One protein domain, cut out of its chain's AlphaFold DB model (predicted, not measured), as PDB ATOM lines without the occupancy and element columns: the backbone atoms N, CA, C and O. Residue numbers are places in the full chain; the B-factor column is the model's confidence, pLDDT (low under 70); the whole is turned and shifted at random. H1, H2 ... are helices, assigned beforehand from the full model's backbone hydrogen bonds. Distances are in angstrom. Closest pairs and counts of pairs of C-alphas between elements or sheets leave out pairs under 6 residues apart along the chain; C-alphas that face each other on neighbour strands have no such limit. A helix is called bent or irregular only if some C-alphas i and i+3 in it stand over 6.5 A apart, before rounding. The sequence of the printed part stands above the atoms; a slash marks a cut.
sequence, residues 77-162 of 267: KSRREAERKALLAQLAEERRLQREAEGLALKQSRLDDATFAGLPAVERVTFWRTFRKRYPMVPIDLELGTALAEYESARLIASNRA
ATOM      1  N   LYS A  77      -1.773  35.874   3.350       90.31
ATOM      2  CA  LYS A  77      -1.919  34.425   3.506       90.31
ATOM      3  C   LYS A  77      -0.720  33.701   2.898       90.31
ATOM      4  O   LYS A  77      -0.118  32.872   3.575       90.31
ATOM      5  N   SER A  78      -0.326  34.066   1.682       90.62
ATOM      6  CA  SER A  78       0.838  33.506   0.991       90.62
ATOM      7  C   SER A  78       2.131  33.744   1.772       90.62
ATOM      8  O   SER A  78       2.929  32.818   1.930       90.62
ATOM      9  N   ARG A  79       2.315  34.940   2.354       94.88
ATOM     10  CA  ARG A  79       3.454  35.231   3.240       94.88
ATOM     11  C   ARG A  79       3.457  34.322   4.471       94.88
ATOM     12  O   ARG A  79       4.464  33.675   4.747       94.88
ATOM     13  N   ARG A  80       2.323  34.209   5.173       94.38
ATOM     14  CA  ARG A  80       2.176  33.337   6.354       94.38
ATOM     15  C   ARG A  80       2.408  31.861   6.026       94.38
ATOM     16  O   ARG A  80       3.016  31.136   6.809       94.38
ATOM     17  N   GLU A  81       1.935  31.397   4.875       93.94
ATOM     18  CA  GLU A  81       2.178  30.030   4.413       93.94
ATOM     19  C   GLU A  81       3.655  29.789   4.086       93.94
ATOM     20  O   GLU A  81       4.184  28.731   4.434       93.94
ATOM     21  N   ALA A  82       4.335  30.758   3.469       95.69
ATOM     22  CA  ALA A  82       5.768  30.688   3.204       95.69
ATOM     23  C   ALA A  82       6.586  30.655   4.506       95.69
ATOM     24  O   ALA A  82       7.431  29.775   4.669       95.69
ATOM     25  N   GLU A  83       6.280  31.535   5.464       96.50
ATOM     26  CA  GLU A  83       6.889  31.551   6.802       96.50
ATOM     27  C   GLU A  83       6.679  30.210   7.523       96.50
ATOM     28  O   GLU A  83       7.624  29.614   8.042       96.50
ATOM     29  N   ARG A  84       5.452  29.671   7.488       96.62
ATOM     30  CA  ARG A  84       5.138  28.363   8.078       96.62
ATOM     31  C   ARG A  84       5.913  27.230   7.408       96.62
ATOM     32  O   ARG A  84       6.415  26.352   8.107       96.62
ATOM     33  N   LYS A  85       6.011  27.219   6.074       96.38
ATOM     34  CA  LYS A  85       6.794  26.213   5.335       96.38
ATOM     35  C   LYS A  85       8.278  26.302   5.686       96.38
ATOM     36  O   LYS A  85       8.891  25.264   5.923       96.38
ATOM     37  N   ALA A  86       8.830  27.511   5.772       96.62
ATOM     38  CA  ALA A  86      10.218  27.732   6.166       96.62
ATOM     39  C   ALA A  86      10.489  27.225   7.590       96.62
ATOM     40  O   ALA A  86      11.435  26.466   7.800       96.62
ATOM     41  N   LEU A  87       9.613  27.548   8.546       96.81
ATOM     42  CA  LEU A  87       9.713  27.057   9.921       96.81
ATOM     43  C   LEU A  87       9.628  25.524   9.992       96.81
ATOM     44  O   LEU A  87      10.409  24.885  10.690       96.81
ATOM     45  N   LEU A  88       8.700  24.908   9.252       97.25
ATOM     46  CA  LEU A  88       8.580  23.448   9.204       97.25
ATOM     47  C   LEU A  88       9.824  22.781   8.609       97.25
ATOM     48  O   LEU A  88      10.218  21.720   9.089       97.25
ATOM     49  N   ALA A  89      10.443  23.393   7.597       96.69
ATOM     50  CA  ALA A  89      11.692  22.905   7.024       96.69
ATOM     51  C   ALA A  89      12.841  22.987   8.041       96.69
ATOM     52  O   ALA A  89      13.554  22.004   8.224       96.69
ATOM     53  N   GLN A  90      12.966  24.104   8.763       96.88
ATOM     54  CA  GLN A  90      13.957  24.258   9.836       96.88
ATOM     55  C   GLN A  90      13.772  23.198  10.930       96.88
ATOM     56  O   GLN A  90      14.707  22.470  11.250       96.88
ATOM     57  N   LEU A  91      12.544  23.016  11.425       97.06
ATOM     58  CA  LEU A  91      12.235  21.990  12.427       97.06
ATOM     59  C   LEU A  91      12.504  20.566  11.915       97.06
ATOM     60  O   LEU A  91      12.893  19.687  12.685       97.06
ATOM     61  N   ALA A  92      12.268  20.297  10.628       95.88
ATOM     62  CA  ALA A  92      12.570  18.998  10.033       95.88
ATOM     63  C   ALA A  92      14.082  18.732   9.987       95.88
ATOM     64  O   ALA A  92      14.508  17.617  10.303       95.88
ATOM     65  N   GLU A  93      14.877  19.747   9.651       95.81
ATOM     66  CA  GLU A  93      16.339  19.680   9.660       95.81
ATOM     67  C   GLU A  93      16.887  19.482  11.078       95.81
ATOM     68  O   GLU A  93      17.680  18.570  11.302       95.81
ATOM     69  N   GLU A  94      16.388  20.230  12.064       96.62
ATOM     70  CA  GLU A  94      16.756  20.045  13.474       96.62
ATOM     71  C   GLU A  94      16.464  18.619  13.955       96.62
ATOM     72  O   GLU A  94      17.328  17.956  14.527       96.62
ATOM     73  N   ARG A  95      15.272  18.086  13.653       95.94
ATOM     74  CA  ARG A  95      14.917  16.694  13.981       95.94
ATOM     75  C   ARG A  95      15.774  15.675  13.240       95.94
ATOM     76  O   ARG A  95      15.953  14.557  13.728       95.94
ATOM     77  N   ARG A  96      16.251  15.987  12.031       95.31
ATOM     78  CA  ARG A  96      17.175  15.111  11.299       95.31
ATOM     79  C   ARG A  96      18.516  15.054  12.022       95.31
ATOM     80  O   ARG A  96      18.974  13.952  12.305       95.31
ATOM     81  N   LEU A  97      19.076  16.213  12.369       96.38
ATOM     82  CA  LEU A  97      20.348  16.332  13.086       96.38
ATOM     83  C   LEU A  97      20.286  15.680  14.474       96.38
ATOM     84  O   LEU A  97      21.196  14.949  14.850       96.38
ATOM     85  N   GLN A  98      19.187  15.866  15.210       96.75
ATOM     86  CA  GLN A  98      18.977  15.204  16.504       96.75
ATOM     87  C   GLN A  98      18.965  13.678  16.373       96.75
ATOM     88  O   GLN A  98      19.654  12.996  17.123       96.75
ATOM     89  N   ARG A  99      18.231  13.134  15.392       96.44
ATOM     90  CA  ARG A  99      18.203  11.682  15.143       96.44
ATOM     91  C   ARG A  99      19.553  11.139  14.689       96.44
ATOM     92  O   ARG A  99      19.890  10.007  15.018       96.44
ATOM     93  N   GLU A 100      20.312  11.916  13.926       97.31
ATOM     94  CA  GLU A 100      21.669  11.555  13.523       97.31
ATOM     95  C   GLU A 100      22.603  11.479  14.735       97.31
ATOM     96  O   GLU A 100      23.282  10.469  14.915       97.31
ATOM     97  N   ALA A 101      22.570  12.488  15.609       97.81
ATOM     98  CA  ALA A 101      23.348  12.510  16.844       97.81
ATOM     99  C   ALA A 101      22.960  11.363  17.794       97.81
ATOM    100  O   ALA A 101      23.834  10.674  18.317       97.81
ATOM    101  N   GLU A 102      21.660  11.109  17.972       97.94
ATOM    102  CA  GLU A 102      21.145   9.982  18.757       97.94
ATOM    103  C   GLU A 102      21.622   8.641  18.188       97.94
ATOM    104  O   GLU A 102      22.111   7.781  18.922       97.94
ATOM    105  N   GLY A 103      21.526   8.470  16.867       98.25
ATOM    106  CA  GLY A 103      21.992   7.271  16.190       98.25
ATOM    107  C   GLY A 103      23.501   7.072  16.351       98.25
ATOM    108  O   GLY A 103      23.934   5.973  16.690       98.25
ATOM    109  N   LEU A 104      24.314   8.118  16.179       98.31
ATOM    110  CA  LEU A 104      25.764   8.052  16.395       98.31
ATOM    111  C   LEU A 104      26.115   7.685  17.843       98.31
ATOM    112  O   LEU A 104      26.956   6.814  18.061       98.31
ATOM    113  N   ALA A 105      25.434   8.280  18.825       98.31
ATOM    114  CA  ALA A 105      25.630   7.957  20.236       98.31
ATOM    115  C   ALA A 105      25.252   6.499  20.546       98.31
ATOM    116  O   ALA A 105      26.003   5.788  21.213       98.31
ATOM    117  N   LEU A 106      24.122   6.019  20.017       98.19
ATOM    118  CA  LEU A 106      23.689   4.633  20.189       98.19
ATOM    119  C   LEU A 106      24.637   3.648  19.493       98.19
ATOM    120  O   LEU A 106      24.933   2.590  20.049       98.19
ATOM    121  N   LYS A 107      25.134   3.988  18.296       98.06
ATOM    122  CA  LYS A 107      26.164   3.212  17.593       98.06
ATOM    123  C   LYS A 107      27.404   3.075  18.475       98.06
ATOM    124  O   LYS A 107      27.849   1.955  18.703       98.06
ATOM    125  N   GLN A 108      27.923   4.192  18.982       98.00
ATOM    126  CA  GLN A 108      29.118   4.211  19.821       98.00
ATOM    127  C   GLN A 108      28.912   3.399  21.104       98.00
ATOM    128  O   GLN A 108      29.689   2.496  21.389       98.00
ATOM    129  N   SER A 109      27.790   3.611  21.800       97.75
ATOM    130  CA  SER A 109      27.434   2.845  22.998       97.75
ATOM    131  C   SER A 109      27.399   1.336  22.751       97.75
ATOM    132  O   SER A 109      27.778   0.572  23.631       97.75
ATOM    133  N   ARG A 110      26.960   0.888  21.569       97.31
ATOM    134  CA  ARG A 110      26.935  -0.538  21.215       97.31
ATOM    135  C   ARG A 110      28.298  -1.097  20.852       97.31
ATOM    136  O   ARG A 110      28.528  -2.276  21.089       97.31
ATOM    137  N   LEU A 111      29.172  -0.283  20.269       96.00
ATOM    138  CA  LEU A 111      30.548  -0.678  19.981       96.00
ATOM    139  C   LEU A 111      31.385  -0.795  21.258       96.00
ATOM    140  O   LEU A 111      32.209  -1.700  21.353       96.00
ATOM    141  N   ASP A 112      31.126   0.065  22.241       97.56
ATOM    142  CA  ASP A 112      31.820   0.058  23.533       97.56
ATOM    143  C   ASP A 112      31.271  -1.015  24.499       97.56
ATOM    144  O   ASP A 112      31.908  -1.368  25.492       97.56
ATOM    145  N   ASP A 113      30.091  -1.568  24.210       97.56
ATOM    146  CA  ASP A 113      29.445  -2.604  25.012       97.56
ATOM    147  C   ASP A 113      30.040  -3.998  24.735       97.56
ATOM    148  O   ASP A 113      29.729  -4.670  23.744       97.56
ATOM    149  N   ALA A 114      30.859  -4.482  25.672       96.94
ATOM    150  CA  ALA A 114      31.451  -5.818  25.615       96.94
ATOM    151  C   ALA A 114      30.402  -6.944  25.590       96.94
ATOM    152  O   ALA A 114      30.646  -8.004  25.006       96.94
ATOM    153  N   THR A 115      29.224  -6.733  26.189       97.56
ATOM    154  CA  THR A 115      28.150  -7.736  26.160       97.56
ATOM    155  C   THR A 115      27.578  -7.874  24.755       97.56
ATOM    156  O   THR A 115      27.373  -8.994  24.289       97.56
ATOM    157  N   PHE A 116      27.425  -6.757  24.035       97.75
ATOM    158  CA  PHE A 116      27.005  -6.745  22.636       97.75
ATOM    159  C   PHE A 116      28.038  -7.416  21.724       97.75
ATOM    160  O   PHE A 116      27.677  -8.218  20.856       97.75
ATOM    161  N   ALA A 117      29.329  -7.153  21.953       95.44
ATOM    162  CA  ALA A 117      30.410  -7.815  21.230       95.44
ATOM    163  C   ALA A 117      30.369  -9.346  21.399       95.44
ATOM    164  O   ALA A 117      30.610 -10.071  20.435       95.44
ATOM    165  N   GLY A 118      29.989  -9.844  22.581       95.25
ATOM    166  CA  GLY A 118      29.869 -11.273  22.884       95.25
ATOM    167  C   GLY A 118      28.622 -11.984  22.336       95.25
ATOM    168  O   GLY A 118      28.557 -13.212  22.406       95.25
ATOM    169  N   LEU A 119      27.638 -11.263  21.788       97.06
ATOM    170  CA  LEU A 119      26.400 -11.871  21.281       97.06
ATOM    171  C   LEU A 119      26.645 -12.828  20.093       97.06
ATOM    172  O   LEU A 119      27.664 -12.751  19.405       97.06
ATOM    173  N   PRO A 120      25.706 -13.728  19.768       96.88
ATOM    174  CA  PRO A 120      25.756 -14.474  18.516       96.88
ATOM    175  C   PRO A 120      25.758 -13.543  17.292       96.88
ATOM    176  O   PRO A 120      25.036 -12.545  17.245       96.88
ATOM    177  N   ALA A 121      26.502 -13.905  16.242       96.00
ATOM    178  CA  ALA A 121      26.601 -13.091  15.022       96.00
ATOM    179  C   ALA A 121      25.230 -12.793  14.376       96.00
ATOM    180  O   ALA A 121      25.007 -11.696  13.869       96.00
ATOM    181  N   VAL A 122      24.275 -13.732  14.460       96.94
ATOM    182  CA  VAL A 122      22.878 -13.539  14.018       96.94
ATOM    183  C   VAL A 122      22.218 -12.340  14.696       96.94
ATOM    184  O   VAL A 122      21.533 -11.551  14.038       96.94
ATOM    185  N   GLU A 123      22.404 -12.202  16.005       97.88
ATOM    186  CA  GLU A 123      21.774 -11.148  16.795       97.88
ATOM    187  C   GLU A 123      22.404  -9.795  16.476       97.88
ATOM    188  O   GLU A 123      21.676  -8.834  16.221       97.88
ATOM    189  N   ARG A 124      23.738  -9.740  16.351       97.56
ATOM    190  CA  ARG A 124      24.447  -8.533  15.900       97.56
ATOM    191  C   ARG A 124      23.977  -8.077  14.515       97.56
ATOM    192  O   ARG A 124      23.657  -6.904  14.332       97.56
ATOM    193  N   VAL A 125      23.856  -8.992  13.547       98.12
ATOM    194  CA  VAL A 125      23.327  -8.679  12.203       98.12
ATOM    195  C   VAL A 125      21.894  -8.146  12.280       98.12
ATOM    196  O   VAL A 125      21.548  -7.174  11.604       98.12
ATOM    197  N   THR A 126      21.047  -8.769  13.098       98.38
ATOM    198  CA  THR A 126      19.645  -8.360  13.267       98.38
ATOM    199  C   THR A 126      19.539  -6.968  13.883       98.38
ATOM    200  O   THR A 126      18.756  -6.138  13.402       98.38
ATOM    201  N   PHE A 127      20.366  -6.685  14.891       98.38
ATOM    202  CA  PHE A 127      20.486  -5.364  15.489       98.38
ATOM    203  C   PHE A 127      20.872  -4.325  14.434       98.38
ATOM    204  O   PHE A 127      20.106  -3.389  14.208       98.38
ATOM    205  N   TRP A 128      21.984  -4.521  13.717       98.25
ATOM    206  CA  TRP A 128      22.471  -3.549  12.734       98.25
ATOM    207  C   TRP A 128      21.487  -3.316  11.581       98.25
ATOM    208  O   TRP A 128      21.292  -2.182  11.146       98.25
ATOM    209  N   ARG A 129      20.773  -4.351  11.123       98.19
ATOM    210  CA  ARG A 129      19.705  -4.193  10.119       98.19
ATOM    211  C   ARG A 129      18.541  -3.348  10.627       98.19
ATOM    212  O   ARG A 129      18.008  -2.527   9.882       98.19
ATOM    213  N   THR A 130      18.132  -3.555  11.874       98.25
ATOM    214  CA  THR A 130      17.046  -2.782  12.492       98.25
ATOM    215  C   THR A 130      17.491  -1.348  12.760       98.25
ATOM    216  O   THR A 130      16.748  -0.408  12.482       98.25
ATOM    217  N   PHE A 131      18.733  -1.176  13.209       98.38
ATOM    218  CA  PHE A 131      19.374   0.113  13.407       98.38
ATOM    219  C   PHE A 131      19.409   0.922  12.103       98.38
ATOM    220  O   PHE A 131      18.932   2.050  12.096       98.38
ATOM    221  N   ARG A 132      19.830   0.328  10.974       98.00
ATOM    222  CA  ARG A 132      19.828   0.986   9.650       98.00
ATOM    223  C   ARG A 132      18.455   1.507   9.236       98.00
ATOM    224  O   ARG A 132      18.352   2.552   8.608       98.00
ATOM    225  N   LYS A 133      17.389   0.767   9.560       97.56
ATOM    226  CA  LYS A 133      16.012   1.191   9.261       97.56
ATOM    227  C   LYS A 133      15.590   2.388  10.113       97.56
ATOM    228  O   LYS A 133      14.858   3.240   9.626       97.56
ATOM    229  N   ARG A 134      16.026   2.435  11.377       97.25
ATOM    230  CA  ARG A 134      15.680   3.507  12.322       97.25
ATOM    231  C   ARG A 134      16.528   4.769  12.114       97.25
ATOM    232  O   ARG A 134      15.984   5.866  12.186       97.25
ATOM    233  N   TYR A 135      17.810   4.603  11.800       97.69
ATOM    234  CA  TYR A 135      18.791   5.673  11.608       97.69
ATOM    235  C   TYR A 135      19.511   5.508  10.254       97.69
ATOM    236  O   TYR A 135      20.686   5.144  10.214       97.69
ATOM    237  N   PRO A 136      18.826   5.745   9.119       96.56
ATOM    238  CA  PRO A 136      19.390   5.511   7.784       96.56
ATOM    239  C   PRO A 136      20.547   6.447   7.414       96.56
ATOM    240  O   PRO A 136      21.297   6.146   6.493       96.56
ATOM    241  N   MET A 137      20.678   7.578   8.111       96.25
ATOM    242  CA  MET A 137      21.746   8.562   7.923       96.25
ATOM    243  C   MET A 137      23.074   8.149   8.569       96.25
ATOM    244  O   MET A 137      24.117   8.673   8.197       96.25
ATOM    245  N   VAL A 138      23.054   7.223   9.533       98.06
ATOM    246  CA  VAL A 138      24.256   6.841  10.281       98.06
ATOM    247  C   VAL A 138      25.017   5.755   9.514       98.06
ATOM    248  O   VAL A 138      24.443   4.697   9.236       98.06
ATOM    249  N   PRO A 139      26.310   5.960   9.196       97.00
ATOM    250  CA  PRO A 139      27.096   4.974   8.467       97.00
ATOM    251  C   PRO A 139      27.386   3.764   9.358       97.00
ATOM    252  O   PRO A 139      28.035   3.885  10.401       97.00
ATOM    253  N   ILE A 140      26.907   2.590   8.939       98.00
ATOM    254  CA  ILE A 140      27.104   1.315   9.649       98.00
ATOM    255  C   ILE A 140      27.599   0.178   8.740       98.00
ATOM    256  O   ILE A 140      27.500  -0.998   9.094       98.00
ATOM    257  N   ASP A 141      28.030   0.492   7.517       97.69
ATOM    258  CA  ASP A 141      28.329  -0.532   6.510       97.69
ATOM    259  C   ASP A 141      29.491  -1.436   6.931       97.69
ATOM    260  O   ASP A 141      29.465  -2.638   6.660       97.69
ATOM    261  N   LEU A 142      30.471  -0.883   7.652       97.12
ATOM    262  CA  LEU A 142      31.596  -1.643   8.185       97.12
ATOM    263  C   LEU A 142      31.129  -2.640   9.253       97.12
ATOM    264  O   LEU A 142      31.430  -3.824   9.158       97.12
ATOM    265  N   GLU A 143      30.360  -2.177  10.236       97.38
ATOM    266  CA  GLU A 143      29.893  -2.968  11.378       97.38
ATOM    267  C   GLU A 143      28.887  -4.044  10.959       97.38
ATOM    268  O   GLU A 143      28.893  -5.171  11.457       97.38
ATOM    269  N   LEU A 144      28.014  -3.711  10.007       97.56
ATOM    270  CA  LEU A 144      27.114  -4.684   9.410       97.56
ATOM    271  C   LEU A 144      27.895  -5.704   8.571       97.56
ATOM    272  O   LEU A 144      27.584  -6.893   8.623       97.56
ATOM    273  N   GLY A 145      28.902  -5.258   7.815       97.25
ATOM    274  CA  GLY A 145      29.756  -6.118   7.000       97.25
ATOM    275  C   GLY A 145      30.546  -7.129   7.831       97.25
ATOM    276  O   GLY A 145      30.550  -8.316   7.502       97.25
ATOM    277  N   THR A 146      31.149  -6.696   8.942       96.62
ATOM    278  CA  THR A 146      31.872  -7.589   9.861       96.62
ATOM    279  C   THR A 146      30.935  -8.614  10.491       96.62
ATOM    280  O   THR A 146      31.207  -9.813  10.425       96.62
ATOM    281  N   ALA A 147      29.778  -8.180  11.003       96.88
ATOM    282  CA  ALA A 147      28.790  -9.084  11.588       96.88
ATOM    283  C   ALA A 147      28.252 -10.110  10.570       96.88
ATOM    284  O   ALA A 147      28.016 -11.269  10.920       96.88
ATOM    285  N   LEU A 148      28.074  -9.712   9.303       97.94
ATOM    286  CA  LEU A 148      27.659 -10.618   8.227       97.94
ATOM    287  C   LEU A 148      28.738 -11.653   7.896       97.94
ATOM    288  O   LEU A 148      28.419 -12.836   7.795       97.94
ATOM    289  N   ALA A 149      30.000 -11.238   7.781       97.69
ATOM    290  CA  ALA A 149      31.109 -12.156   7.526       97.69
ATOM    291  C   ALA A 149      31.263 -13.194   8.655       97.69
ATOM    292  O   ALA A 149      31.433 -14.393   8.413       97.69
ATOM    293  N   GLU A 150      31.139 -12.757   9.909       96.06
ATOM    294  CA  GLU A 150      31.138 -13.640  11.077       96.06
ATOM    295  C   GLU A 150      29.944 -14.599  11.075       96.06
ATOM    296  O   GLU A 150      30.102 -15.790  11.343       96.06
ATOM    297  N   TYR A 151      28.752 -14.116  10.724       97.19
ATOM    298  CA  TYR A 151      27.572 -14.966  10.597       97.19
ATOM    299  C   TYR A 151      27.758 -16.052   9.531       97.19
ATOM    300  O   TYR A 151      27.458 -17.225   9.777       97.19
ATOM    301  N   GLU A 152      28.280 -15.688   8.361       96.88
ATOM    302  CA  GLU A 152      28.532 -16.632   7.273       96.88
ATOM    303  C   GLU A 152      29.579 -17.676   7.660       96.88
ATOM    304  O   GLU A 152      29.349 -18.873   7.475       96.88
ATOM    305  N   SER A 153      30.691 -17.256   8.268       96.25
ATOM    306  CA  SER A 153      31.717 -18.184   8.754       96.25
ATOM    307  C   SER A 153      31.170 -19.152   9.812       96.25
ATOM    308  O   SER A 153      31.366 -20.365   9.692       96.25
ATOM    309  N   ALA A 154      30.402 -18.662  10.792       94.94
ATOM    310  CA  ALA A 154      29.771 -19.497  11.812       94.94
ATOM    311  C   ALA A 154      28.795 -20.511  11.194       94.94
ATOM    312  O   ALA A 154      28.799 -21.693  11.554       94.94
ATOM    313  N   ARG A 155      27.999 -20.077  10.209       96.31
ATOM    314  CA  ARG A 155      27.081 -20.940   9.458       96.31
ATOM    315  C   ARG A 155      27.825 -22.030   8.682       96.31
ATOM    316  O   ARG A 155      27.396 -23.185   8.706       96.31
ATOM    317  N   LEU A 156      28.929 -21.693   8.013       97.12
ATOM    318  CA  LEU A 156      29.748 -22.662   7.276       97.12
ATOM    319  C   LEU A 156      30.377 -23.698   8.213       97.12
ATOM    320  O   LEU A 156      30.325 -24.893   7.926       97.12
ATOM    321  N   ILE A 157      30.902 -23.269   9.363       96.12
ATOM    322  CA  ILE A 157      31.453 -24.174  10.382       96.12
ATOM    323  C   ILE A 157      30.372 -25.134  10.890       96.12
ATOM    324  O   ILE A 157      30.606 -26.343  10.949       96.12
ATOM    325  N   ALA A 158      29.184 -24.624  11.222       95.25
ATOM    326  CA  ALA A 158      28.065 -25.449  11.668       95.25
ATOM    327  C   ALA A 158      27.646 -26.472  10.595       95.25
ATOM    328  O   ALA A 158      27.479 -27.653  10.903       95.25
ATOM    329  N   SER A 159      27.553 -26.051   9.328       96.06
ATOM    330  CA  SER A 159      27.235 -26.946   8.208       96.06
ATOM    331  C   SER A 159      28.295 -28.032   8.023       96.06
ATOM    332  O   SER A 159      27.954 -29.200   7.849       96.06
ATOM    333  N   ASN A 160      29.578 -27.676   8.089       97.50
ATOM    334  CA  ASN A 160      30.674 -28.634   7.935       97.50
ATOM    335  C   ASN A 160      30.685 -29.661   9.072       97.50
ATOM    336  O   ASN A 160      30.885 -30.849   8.824       97.50
ATOM    337  N   ARG A 161      30.403 -29.232  10.308       97.00
ATOM    338  CA  ARG A 161      30.239 -30.140  11.454       97.00
ATOM    339  C   ARG A 161      29.063 -31.094  11.257       97.00
ATOM    340  O   ARG A 161      29.219 -32.291  11.468       97.00
ATOM    341  N   ALA A 162      27.913 -30.588  10.811       96.75
ATOM    342  CA  ALA A 162      26.747 -31.423  10.532       96.75
ATOM    343  C   ALA A 162      27.033 -32.470   9.439       96.75
ATOM    344  O   ALA A 162      26.655 -33.633   9.579       96.75
TER     345      ALA A 162
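Overview. This is residues 77 to 162 of the 267 residues of an uncharacterized protein of Verrucomicrobia bacterium (UniProt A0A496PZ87). One long helix, H1, runs along much of the length of a slender rod; after its last residue, Asp 112, the path turns through the tiny helix H2, folds back as the shorter H3, and then reverses again into H4, a Z-like course. H3 and H4 pack on each other as a helical hairpin, while the first part of H1, residues 77 to 95, sticks out at one end of the rod and the last part of H4, residues 156 to 162, at the other. The printed part has 86 residues with four named helices, in the order H1, H2, H3, H4, and no named strand; its class is all helix. It is extended, with a radius of gyration of the C-alphas of 19.7 A and spans of 73 by 23 by 15 A.

Along the chain. H1 holds residues 77 to 112 and measures 52.2 A from its first C-alpha, at (-1.919, 34.425, 3.506), to its last, at (31.820, 0.058, 23.533). H2 is residues 114 to 117, 4.9 A long. H3 is residues 121 to 134, 20.1 A long. H4 is residues 141 to 162, 31.2 A long, and ends with C-alpha 162 at (26.747, -31.423, 10.532). No helix is bent or irregular.

Arrangement. H1 touches no helix, but H1 and H3 are near each other, with 9 pairs of C-alphas within 10 A. H1 and H2 are close but not clearly touching; their closest C-alphas, those of Arg 110 and Phe 116, are 6.4 A apart. H2 and H3 are also close but not clearly touching, with the closest C-alphas, those of Phe 116 and Arg 124, 7.4 A apart. H3 and H4 touch and form a hairpin: they run opposite ways at a shallow tilt of 31 degrees, and their closest C-alphas, those of Ala 121 and Tyr 151, are 4.9 A apart. H4 is apart from H1 and from H2. In H1, H3 and H4 every O i to N i+4 pair is within hydrogen-bond range; H2 is too short for such a pair, and its one O i to N i+3 pair is within range.

Size, cuts and confidence. The two C-alphas farthest apart, those of Lys 77 and Arg 161, are 72.6 A apart. Without the two stretches that stand free, residues 77 to 95 and 156 to 162, the body has 60 residues, spans 38 by 20 by 15 A and has a radius of gyration of 11.6 A. The links from H1 to H2 and from H2 to H3 are tight, the link from H3 to H4 is short, and no link is long. The printed part has no cut. The mean pLDDT of the printed part is 96.8, and no printed residue is under 70.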